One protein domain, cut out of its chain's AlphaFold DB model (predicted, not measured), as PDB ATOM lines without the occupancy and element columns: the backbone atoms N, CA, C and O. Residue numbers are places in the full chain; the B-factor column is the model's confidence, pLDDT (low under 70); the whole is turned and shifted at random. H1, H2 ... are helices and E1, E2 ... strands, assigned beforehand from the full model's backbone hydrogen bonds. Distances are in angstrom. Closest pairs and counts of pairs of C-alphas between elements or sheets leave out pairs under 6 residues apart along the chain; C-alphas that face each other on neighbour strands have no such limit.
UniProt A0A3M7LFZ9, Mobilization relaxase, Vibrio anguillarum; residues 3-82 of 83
ATOM      1  N   VAL A   3      18.623  44.962 -18.555       91.00
ATOM      2  CA  VAL A   3      18.062  43.649 -18.220       91.00
ATOM      3  C   VAL A   3      16.727  43.871 -17.531       91.00
ATOM      4  O   VAL A   3      16.640  44.658 -16.588       91.00
ATOM      5  N   LYS A   4      15.679  43.181 -17.980       88.94
ATOM      6  CA  LYS A   4      14.361  43.274 -17.351       88.94
ATOM      7  C   LYS A   4      13.697  41.914 -17.267       88.94
ATOM      8  O   LYS A   4      13.574  41.209 -18.261       88.94
ATOM      9  N   PHE A   5      13.211  41.590 -16.074       87.75
ATOM     10  CA  PHE A   5      12.396  40.411 -15.821       87.75
ATOM     11  C   PHE A   5      10.937  40.819 -15.627       87.75
ATOM     12  O   PHE A   5      10.618  41.747 -14.882       87.75
ATOM     13  N   HIS A   6      10.042  40.117 -16.305       81.31
ATOM     14  CA  HIS A   6       8.603  40.293 -16.223       81.31
ATOM     15  C   HIS A   6       8.050  39.150 -15.379       81.31
ATOM     16  O   HIS A   6       8.023  38.001 -15.811       81.31
ATOM     17  N   ALA A   7       7.650  39.463 -14.146       63.91
ATOM     18  CA  ALA A   7       7.342  38.440 -13.152       63.91
ATOM     19  C   ALA A   7       6.031  37.681 -13.420       63.91
ATOM     20  O   ALA A   7       5.862  36.591 -12.876       63.91
ATOM     21  N   ARG A   8       5.069  38.263 -14.157       61.06
ATOM     22  CA  ARG A   8       3.710  37.713 -14.344       61.06
ATOM     23  C   ARG A   8       3.034  38.300 -15.588       61.06
ATOM     24  O   ARG A   8       2.443  39.374 -15.501       61.06
ATOM     25  N   GLY A   9       3.092  37.594 -16.713       56.62
ATOM     26  CA  GLY A   9       2.209  37.845 -17.858       56.62
ATOM     27  C   GLY A   9       0.995  36.912 -17.838       56.62
ATOM     28  O   GLY A   9       1.121  35.744 -17.471       56.62
ATOM     29  N   ALA A  10      -0.180  37.427 -18.201       55.28
ATOM     30  CA  ALA A  10      -1.338  36.621 -18.577       55.28
ATOM     31  C   ALA A  10      -1.639  36.929 -20.044       55.28
ATOM     32  O   ALA A  10      -1.972  38.065 -20.374       55.28
ATOM     33  N   GLY A  11      -1.498  35.925 -20.905       63.84
ATOM     34  CA  GLY A  11      -1.687  36.084 -22.343       63.84
ATOM     35  C   GLY A  11      -0.478  36.658 -23.086       63.84
ATOM     36  O   GLY A  11       0.393  37.299 -22.504       63.84
ATOM     37  N   ARG A  12      -0.487  36.350 -24.384       73.88
ATOM     38  CA  ARG A  12       0.348  36.790 -25.506       73.88
ATOM     39  C   ARG A  12       1.833  37.095 -25.254       73.88
ATOM     40  O   ARG A  12       2.198  38.114 -24.671       73.88
ATOM     41  N   GLY A  13       2.697  36.287 -25.863       79.19
ATOM     42  CA  GLY A  13       4.144  36.455 -25.956       79.19
ATOM     43  C   GLY A  13       4.602  37.725 -26.668       79.19
ATOM     44  O   GLY A  13       5.780  38.058 -26.593       79.19
ATOM     45  N   SER A  14       3.694  38.486 -27.286       87.44
ATOM     46  CA  SER A  14       4.027  39.765 -27.917       87.44
ATOM     47  C   SER A  14       4.578  40.790 -26.918       87.44
ATOM     48  O   SER A  14       5.436  41.581 -27.276       87.44
ATOM     49  N   GLY A  15       4.170  40.756 -25.642       88.81
ATOM     50  CA  GLY A  15       4.614  41.718 -24.621       88.81
ATOM     51  C   GLY A  15       6.142  41.864 -24.480       88.81
ATOM     52  O   GLY A  15       6.659  42.971 -24.650       88.81
ATOM     53  N   PRO A  16       6.892  40.795 -24.150       88.50
ATOM     54  CA  PRO A  16       8.354  40.858 -24.073       88.50
ATOM     55  C   PRO A  16       9.024  41.146 -25.423       88.50
ATOM     56  O   PRO A  16      10.054  41.817 -25.453       88.50
ATOM     57  N   VAL A  17       8.449  40.684 -26.535       91.50
ATOM     58  CA  VAL A  17       9.042  40.895 -27.860       91.50
ATOM     59  C   VAL A  17       8.886  42.350 -28.313       91.50
ATOM     60  O   VAL A  17       9.873  42.994 -28.670       91.50
ATOM     61  N   ASP A  18       7.682  42.909 -28.210       92.50
ATOM     62  CA  ASP A  18       7.387  44.310 -28.520       92.50
ATOM     63  C   ASP A  18       8.155  45.257 -27.595       92.50
ATOM     64  O   ASP A  18       8.513  46.368 -27.992       92.50
ATOM     65  N   TYR A  19       8.463  44.821 -26.368       91.44
ATOM     66  CA  TYR A  19       9.339  45.582 -25.488       91.44
ATOM     67  C   TYR A  19      10.721  45.782 -26.112       91.44
ATOM     68  O   TYR A  19      11.235  46.891 -26.019       91.44
ATOM     69  N   LEU A  20      11.321  44.768 -26.750       92.00
ATOM     70  CA  LEU A  20      12.654  44.854 -27.366       92.00
ATOM     71  C   LEU A  20      12.639  45.458 -28.773       92.00
ATOM     72  O   LEU A  20      13.501  46.272 -29.094       92.00
ATOM     73  N   LEU A  21      11.672  45.074 -29.599       93.44
ATOM     74  CA  LEU A  21      11.688  45.366 -31.035       93.44
ATOM     75  C   LEU A  21      10.644  46.404 -31.453       93.44
ATOM     76  O   LEU A  21      10.595  46.798 -32.614       93.44
ATOM     77  N   GLY A  22       9.822  46.873 -30.514       93.06
ATOM     78  CA  GLY A  22       8.665  47.706 -30.818       93.06
ATOM     79  C   GLY A  22       7.517  46.895 -31.409       93.06
ATOM     80  O   GLY A  22       7.683  45.755 -31.854       93.06
ATOM     81  N   LYS A  23       6.335  47.513 -31.425       91.56
ATOM     82  CA  LYS A  23       5.178  46.964 -32.136       91.56
ATOM     83  C   LYS A  23       5.518  46.830 -33.616       91.56
ATOM     84  O   LYS A  23       6.219  47.687 -34.155       91.56
ATOM     85  N   ASP A  24       5.068  45.741 -34.229       90.50
ATOM     86  CA  ASP A  24       5.326  45.425 -35.640       90.50
ATOM     87  C   ASP A  24       6.825  45.434 -36.010       90.50
ATOM     88  O   ASP A  24       7.188  45.648 -37.163       90.50
ATOM     89  N   ARG A  25       7.708  45.215 -35.019       91.06
ATOM     90  CA  ARG A  25       9.178  45.256 -35.157       91.06
ATOM     91  C   ARG A  25       9.720  46.621 -35.616       91.06
ATOM     92  O   ARG A  25      10.811  46.700 -36.172       91.06
ATOM     93  N   ALA A  26       8.973  47.697 -35.368       93.81
ATOM     94  CA  ALA A  26       9.262  49.037 -35.876       93.81
ATOM     95  C   ALA A  26       9.989  49.954 -34.871       93.81
ATOM     96  O   ALA A  26       9.866  51.180 -34.949       93.81
ATOM     97  N   ARG A  27      10.720  49.409 -33.887       93.62
ATOM     98  CA  ARG A  27      11.537  50.249 -33.004       93.62
ATOM     99  C   ARG A  27      12.789  50.722 -33.731       93.62
ATOM    100  O   ARG A  27      13.630  49.920 -34.121       93.62
ATOM    101  N   ASP A  28      12.920  52.039 -33.835       93.88
ATOM    102  CA  ASP A  28      14.090  52.674 -34.429       93.88
ATOM    103  C   ASP A  28      15.389  52.237 -33.731       93.88
ATOM    104  O   ASP A  28      15.452  52.133 -32.501       93.88
ATOM    105  N   GLY A  29      16.399  51.920 -34.541       90.38
ATOM    106  CA  GLY A  29      17.706  51.430 -34.098       90.38
ATOM    107  C   GLY A  29      17.728  50.043 -33.438       90.38
ATOM    108  O   GLY A  29      18.804  49.591 -33.052       90.38
ATOM    109  N   ALA A  30      16.594  49.348 -33.293       91.81
ATOM    110  CA  ALA A  30      16.576  48.016 -32.695       91.81
ATOM    111  C   ALA A  30      17.014  46.946 -33.702       91.81
ATOM    112  O   ALA A  30      16.445  46.812 -34.784       91.81
ATOM    113  N   THR A  31      17.984  46.126 -33.308       91.50
ATOM    114  CA  THR A  31      18.411  44.947 -34.066       91.50
ATOM    115  C   THR A  31      18.357  43.704 -33.192       91.50
ATOM    116  O   THR A  31      18.567  43.763 -31.980       91.50
ATOM    117  N   LEU A  32      18.088  42.557 -33.810       92.19
ATOM    118  CA  LEU A  32      18.071  41.274 -33.123       92.19
ATOM    119  C   LEU A  32      19.487  40.689 -33.052       92.19
ATOM    120  O   LEU A  32      20.078  40.369 -34.080       92.19
ATOM    121  N   ASP A  33      20.013  40.515 -31.841       92.81
ATOM    122  CA  ASP A  33      21.351  39.942 -31.630       92.81
ATOM    123  C   ASP A  33      21.367  38.399 -31.626       92.81
ATOM    124  O   ASP A  33      22.345  37.783 -32.079       92.81
ATOM    125  N   ARG A  34      20.311  37.769 -31.083       91.69
ATOM    126  CA  ARG A  34      20.168  36.311 -30.920       91.69
ATOM    127  C   ARG A  34      18.698  35.900 -30.777       91.69
ATOM    128  O   ARG A  34      17.930  36.583 -30.108       91.69
ATOM    129  N   GLY A  35      18.364  34.724 -31.313       90.44
ATOM    130  CA  GLY A  35      17.059  34.076 -31.164       90.44
ATOM    131  C   GLY A  35      16.132  34.327 -32.349       90.44
ATOM    132  O   GLY A  35      16.573  34.815 -33.385       90.44
ATOM    133  N   ASP A  36      14.859  33.979 -32.182       93.38
ATOM    134  CA  ASP A  36      13.789  34.233 -33.147       93.38
ATOM    135  C   ASP A  36      12.578  34.824 -32.392       93.38
ATOM    136  O   ASP A  36      11.994  34.138 -31.546       93.38
ATOM    137  N   PRO A  37      12.219  36.098 -32.638       92.00
ATOM    138  CA  PRO A  37      11.119  36.780 -31.966       92.00
ATOM    139  C   PRO A  37       9.770  36.083 -32.135       92.00
ATOM    140  O   PRO A  37       8.987  36.040 -31.184       92.00
ATOM    141  N   ASP A  38       9.508  35.541 -33.322       92.00
ATOM    142  CA  ASP A  38       8.216  34.955 -33.661       92.00
ATOM    143  C   ASP A  38       8.116  33.557 -33.049       92.00
ATOM    144  O   ASP A  38       7.129  33.249 -32.385       92.00
ATOM    145  N   ALA A  39       9.197  32.773 -33.105       91.25
ATOM    146  CA  ALA A  39       9.254  31.483 -32.417       91.25
ATOM    147  C   ALA A  39       9.108  31.618 -30.888       91.25
ATOM    148  O   ALA A  39       8.461  30.788 -30.251       91.25
ATOM    149  N   ILE A  40       9.689  32.658 -30.276       87.50
ATOM    150  CA  ILE A  40       9.533  32.923 -28.835       87.50
ATOM    151  C   ILE A  40       8.097  33.329 -28.502       87.50
ATOM    152  O   ILE A  40       7.552  32.882 -27.489       87.50
ATOM    153  N   GLN A  41       7.481  34.161 -29.341       88.56
ATOM    154  CA  GLN A  41       6.087  34.545 -29.172       88.56
ATOM    155  C   GLN A  41       5.166  33.323 -29.276       88.56
ATOM    156  O   GLN A  41       4.364  33.105 -28.370       88.56
ATOM    157  N   ASP A  42       5.343  32.490 -30.300       89.00
ATOM    158  CA  ASP A  42       4.584  31.252 -30.498       89.00
ATOM    159  C   ASP A  42       4.806  30.254 -29.356       89.00
ATOM    160  O   ASP A  42       3.868  29.601 -28.899       89.00
ATOM    161  N   LEU A  43       6.030  30.160 -28.825       86.38
ATOM    162  CA  LEU A  43       6.331  29.319 -27.667       86.38
ATOM    163  C   LEU A  43       5.547  29.768 -26.425       86.38
ATOM    164  O   LEU A  43       4.988  28.929 -25.719       86.38
ATOM    165  N   ILE A  44       5.477  31.075 -26.162       82.62
ATOM    166  CA  ILE A  44       4.691  31.616 -25.045       82.62
ATOM    167  C   ILE A  44       3.188  31.411 -25.300       82.62
ATOM    168  O   ILE A  44       2.466  31.009 -24.383       82.62
ATOM    169  N   ASP A  45       2.728  31.636 -26.533       83.69
ATOM    170  CA  ASP A  45       1.315  31.557 -26.931       83.69
ATOM    171  C   ASP A  45       0.784  30.122 -26.978       83.69
ATOM    172  O   ASP A  45      -0.394  29.890 -26.701       83.69
ATOM    173  N   SER A  46       1.646  29.150 -27.276       84.25
ATOM    174  CA  SER A  46       1.307  27.723 -27.295       84.25
ATOM    175  C   SER A  46       1.089  27.126 -25.904       84.25
ATOM    176  O   SER A  46       0.565  26.015 -25.794       84.25
ATOM    177  N   SER A  47       1.460  27.836 -24.830       74.25
ATOM    178  CA  SER A  47       1.262  27.358 -23.463       74.25
ATOM    179  C   SER A  47      -0.241  27.197 -23.168       74.25
ATOM    180  O   SER A  47      -0.967  28.189 -23.084       74.25
ATOM    181  N   PRO A  48      -0.737  25.961 -22.952       63.66
ATOM    182  CA  PRO A  48      -2.172  25.670 -22.837       63.66
ATOM    183  C   PRO A  48      -2.771  26.154 -21.514       63.66
ATOM    184  O   PRO A  48      -3.983  26.103 -21.296       63.66
ATOM    185  N   TYR A  49      -1.919  26.589 -20.591       55.25
ATOM    186  CA  TYR A  49      -2.348  27.106 -19.319       55.25
ATOM    187  C   TYR A  49      -2.437  28.627 -19.398       55.25
ATOM    188  O   TYR A  49      -1.465  29.296 -19.735       55.25
ATOM    189  N   VAL A  50      -3.546  29.175 -18.897       54.22
ATOM    190  CA  VAL A  50      -3.680  30.549 -18.370       54.22
ATOM    191  C   VAL A  50      -2.725  30.758 -17.163       54.22
ATOM    192  O   VAL A  50      -3.088  31.306 -16.124       54.22
ATOM    193  N   LYS A  51      -1.508  30.205 -17.210       57.03
ATOM    194  CA  LYS A  51      -0.497  30.251 -16.163       57.03
ATOM    195  C   LYS A  51       0.471  31.375 -16.469       57.03
ATOM    196  O   LYS A  51       0.836  31.646 -17.608       57.03
ATOM    197  N   LYS A  52       0.888  31.999 -15.376       69.00
ATOM    198  CA  LYS A  52       1.905  33.038 -15.324       69.00
ATOM    199  C   LYS A  52       3.185  32.478 -15.939       69.00
ATOM    200  O   LYS A  52       3.727  31.509 -15.411       69.00
ATOM    201  N   TYR A  53       3.644  33.079 -17.028       77.12
ATOM    202  CA  TYR A  53       5.010  32.893 -17.500       77.12
ATOM    203  C   TYR A  53       5.893  33.988 -16.896       77.12
ATOM    204  O   TYR A  53       5.429  35.104 -16.626       77.12
ATOM    205  N   THR A  54       7.161  33.648 -16.685       80.62
ATOM    206  CA  THR A  54       8.218  34.615 -16.394       80.62
ATOM    207  C   THR A  54       9.030  34.769 -17.665       80.62
ATOM    208  O   THR A  54       9.539  33.781 -18.187       80.62
ATOM    209  N   SER A  55       9.150  35.990 -18.173       83.62
ATOM    210  CA  SER A  55      10.027  36.290 -19.306       83.62
ATOM    211  C   SER A  55      11.116  37.257 -18.880       83.62
ATOM    212  O   SER A  55      10.895  38.124 -18.033       83.62
ATOM    213  N   GLY A  56      12.286  37.139 -19.490       89.06
ATOM    214  CA  GLY A  56      13.351  38.118 -19.361       89.06
ATOM    215  C   GLY A  56      13.735  38.676 -20.724       89.06
ATOM    216  O   GLY A  56      13.661  37.970 -21.726       89.06
ATOM    217  N   VAL A  57      14.165  39.931 -20.742       91.19
ATOM    218  CA  VAL A  57      14.702  40.610 -21.923       91.19
ATOM    219  C   VAL A  57      16.052  41.249 -21.595       91.19
ATOM    220  O   VAL A  57      16.250  41.770 -20.492       91.19
ATOM    221  N   LEU A  58      16.965  41.208 -22.564       93.94
ATOM    222  CA  LEU A  58      18.320  41.751 -22.497       93.94
ATOM    223  C   LEU A  58      18.563  42.606 -23.747       93.94
ATOM    224  O   LEU A  58      18.340  42.140 -24.860       93.94
ATOM    225  N   SER A  59      19.005  43.850 -23.558       94.00
ATOM    226  CA  SER A  59      19.333  44.793 -24.634       94.00
ATOM    227  C   SER A  59      20.706  45.407 -24.396       94.00
ATOM    228  O   SER A  59      21.002  45.847 -23.282       94.00
ATOM    229  N   PHE A  60      21.512  45.504 -25.448       94.12
ATOM    230  CA  PHE A  60      22.783  46.229 -25.446       94.12
ATOM    231  C   PHE A  60      22.601  47.596 -26.110       94.12
ATOM    232  O   PHE A  60      21.896  47.700 -27.108       94.12
ATOM    233  N   GLU A  61      23.217  48.630 -25.545       91.00
ATOM    234  CA  GLU A  61      23.296  49.976 -26.150       91.00
ATOM    235  C   GLU A  61      24.759  50.362 -26.411       91.00
ATOM    236  O   GLU A  61      25.076  51.116 -27.324       91.00
ATOM    237  N   GLU A  62      25.669  49.779 -25.636       88.56
ATOM    238  CA  GLU A  62      27.104  49.980 -25.697       88.56
ATOM    239  C   GLU A  62      27.674  49.522 -27.046       88.56
ATOM    240  O   GLU A  62      27.594  48.344 -27.429       88.56
ATOM    241  N   SER A  63      28.275  50.472 -27.762       83.44
ATOM    242  CA  SER A  63      28.922  50.257 -29.058       83.44
ATOM    243  C   SER A  63      30.306  49.612 -28.950       83.44
ATOM    244  O   SER A  63      30.811  49.087 -29.937       83.44
ATOM    245  N   ASP A  64      30.926  49.659 -27.771       90.69
ATOM    246  CA  ASP A  64      32.288  49.188 -27.489       90.69
ATOM    247  C   ASP A  64      32.346  47.764 -26.908       90.69
ATOM    248  O   ASP A  64      33.430  47.239 -26.651       90.69
ATOM    249  N   LEU A  65      31.199  47.097 -26.750       92.12
ATOM    250  CA  LEU A  65      31.145  45.689 -26.362       92.12
ATOM    251  C   LEU A  65      31.402  44.773 -27.563       92.12
ATOM    252  O   LEU A  65      30.589  44.690 -28.490       92.12
ATOM    253  N   ASP A  66      32.500  44.019 -27.506       94.12
ATOM    254  CA  ASP A  66      32.815  43.010 -28.511       94.12
ATOM    255  C   ASP A  66      31.783  41.860 -28.527       94.12
ATOM    256  O   ASP A  66      31.099  41.570 -27.536       94.12
ATOM    257  N   ARG A  67      31.687  41.163 -29.668       93.06
ATOM    258  CA  ARG A  67      30.715  40.075 -29.858       93.06
ATOM    259  C   ARG A  67      30.912  38.917 -28.876       93.06
ATOM    260  O   ARG A  67      29.925  38.384 -28.379       93.06
ATOM    261  N   THR A  68      32.153  38.560 -28.552       95.94
ATOM    262  CA  THR A  68      32.468  37.468 -27.614       95.94
ATOM    263  C   THR A  68      31.948  37.786 -26.216       95.94
ATOM    264  O   THR A  68      31.399  36.918 -25.533       95.94
ATOM    265  N   THR A  69      32.092  39.034 -25.784       95.50
ATOM    266  CA  THR A  69      31.587  39.519 -24.500       95.50
ATOM    267  C   THR A  69      30.060  39.554 -24.493       95.50
ATOM    268  O   THR A  69      29.453  39.013 -23.565       95.50
ATOM    269  N   LYS A  70      29.423  40.079 -25.551       95.06
ATOM    270  CA  LYS A  70      27.955  40.027 -25.707       95.06
ATOM    271  C   LYS A  70      27.431  38.591 -25.653       95.06
ATOM    272  O   LYS A  70      26.477  38.314 -24.928       95.06
ATOM    273  N   ASP A  71      28.090  37.660 -26.338       95.31
ATOM    274  CA  ASP A  71      27.696  36.251 -26.361       95.31
ATOM    275  C   ASP A  71      27.814  35.579 -24.989       95.31
ATOM    276  O   ASP A  71      26.927  34.806 -24.617       95.31
ATOM    277  N   LYS A  72      28.854  35.897 -24.207       95.69
ATOM    278  CA  LYS A  72      28.991  35.420 -22.820       95.69
ATOM    279  C   LYS A  72      27.866  35.944 -21.929       95.69
ATOM    280  O   LYS A  72      27.311  35.170 -21.149       95.69
ATOM    281  N   ILE A  73      27.516  37.224 -22.056       95.00
ATOM    282  CA  ILE A  73      26.437  37.844 -21.276       95.00
ATOM    283  C   ILE A  73      25.085  37.226 -21.650       95.00
ATOM    284  O   ILE A  73      24.360  36.806 -20.751       95.00
ATOM    285  N   MET A  74      24.773  37.092 -22.945       94.31
ATOM    286  CA  MET A  74      23.535  36.447 -23.411       94.31
ATOM    287  C   MET A  74      23.417  35.010 -22.890       94.31
ATOM    288  O   MET A  74      22.392  34.639 -22.323       94.31
ATOM    289  N   SER A  75      24.492  34.221 -22.971       94.06
ATOM    290  CA  SER A  75      24.499  32.846 -22.456       94.06
ATOM    291  C   SER A  75      24.388  32.776 -20.926       94.06
ATOM    292  O   SER A  75      23.778  31.854 -20.390       94.06
ATOM    293  N   SER A  76      24.971  33.734 -20.198       93.56
ATOM    294  CA  SER A  76      24.802  33.826 -18.741       93.56
ATOM    295  C   SER A  76      23.373  34.215 -18.364       93.56
ATOM    296  O   SER A  76      22.846  33.718 -17.370       93.56
ATOM    297  N   PHE A  77      22.751  35.093 -19.145       91.94
ATOM    298  CA  PHE A  77      21.378  35.533 -18.946       91.94
ATOM    299  C   PHE A  77      20.374  34.394 -19.161       91.94
ATOM    300  O   PHE A  77      19.513  34.181 -18.310       91.94
ATOM    301  N   GLU A  78      20.531  33.612 -20.233       88.94
ATOM    302  CA  GLU A  78      19.710  32.421 -20.503       88.94
ATOM    303  C   GLU A  78      19.760  31.413 -19.341       88.94
ATOM    304  O   GLU A  78      18.732  30.876 -18.934       88.94
ATOM    305  N   LYS A  79      20.945  31.209 -18.744       89.12
ATOM    306  CA  LYS A  79      21.128  30.321 -17.584       89.12
ATOM    307  C   LYS A  79      20.548  30.875 -16.285       89.12
ATOM    308  O   LYS A  79      20.187  30.100 -15.414       89.12
ATOM    309  N   ALA A  80      20.463  32.193 -16.128       85.69
ATOM    310  CA  ALA A  80      19.998  32.802 -14.881       85.69
ATOM    311  C   ALA A  80      18.493  32.588 -14.622       85.69
ATOM    312  O   ALA A  80      18.047  32.700 -13.482       85.69
ATOM    313  N   LEU A  81      17.712  32.307 -15.672       70.88
ATOM    314  CA  LEU A  81      16.260  32.115 -15.588       70.88
ATOM    315  C   LEU A  81      15.824  30.671 -15.313       70.88
ATOM    316  O   LEU A  81      14.660  30.454 -14.974       70.88
ATOM    317  N   LEU A  82      16.726  29.702 -15.456       64.50
ATOM    318  CA  LEU A  82      16.442  28.278 -15.298       64.50
ATOM    319  C   LEU A  82      17.298  27.734 -14.136       64.50
ATOM    320  O   LEU A  82      18.517  27.686 -14.293       64.50
TER     321      LEU A  82
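This is residues 3 to 82 of the 83 residues of the protein "Mobilization relaxase" of Vibrio anguillarum (UniProt A0A3M7LFZ9). A two-strand antiparallel ribbon, E1 and E2, has H1 packed on it, mainly on E2 and running nearly the same way as that strand, and H3 set loosely alongside E2, while H2 runs side by side with H1, the opposite way. The printed part has 80 residues, in the order E1, H1, H2, E2, H3; its class is mixed, helices and strands. It is compact, with a radius of gyration of the C-alphas of 13.3 A and spans of 41 by 30 by 19 A.

E1, residues 3 to 9, and E2, residues 53 to 59, are antiparallel at 159 degrees, with N 6 and O 55 within hydrogen-bond range at 2.8 A. The closest C-alphas of E2 and H1, residues 14 to 21, are those of Val 57 and Pro 16, 6.7 A. H1 and H2, residues 37 to 45, form a helical hairpin and only just touch, with 3 pairs of C-alphas within 8 A, the closest those of Ser 14 and Gln 41 at 5.8 A; they run opposite ways at a shallow tilt of 17 degrees. The closest C-alphas of E2 and H3, residues 67 to 80, are those of Leu 58 and Met 74, 7.5 A. H3 is apart from H1 and H2. In H1, H2 and H3 every O i to N i+4 pair is within hydrogen-bond range.

E1 begins at C-alpha 3 (18.062, 43.649, -18.220) and spans 16.9 A, H1 10.0 A, H2 12.2 A, E2 19.9 A; H3 spans 19.8 A to C-alpha 80 (19.998, 32.802, -14.881).

The C-alphas farthest apart, Pro 48 and Asp 64, are 42.0 A apart. The printed part has no cut; the link H1 to H2 is long. The pLDDT is under 70 at residues 7 to 11, 48 to 52 and 82.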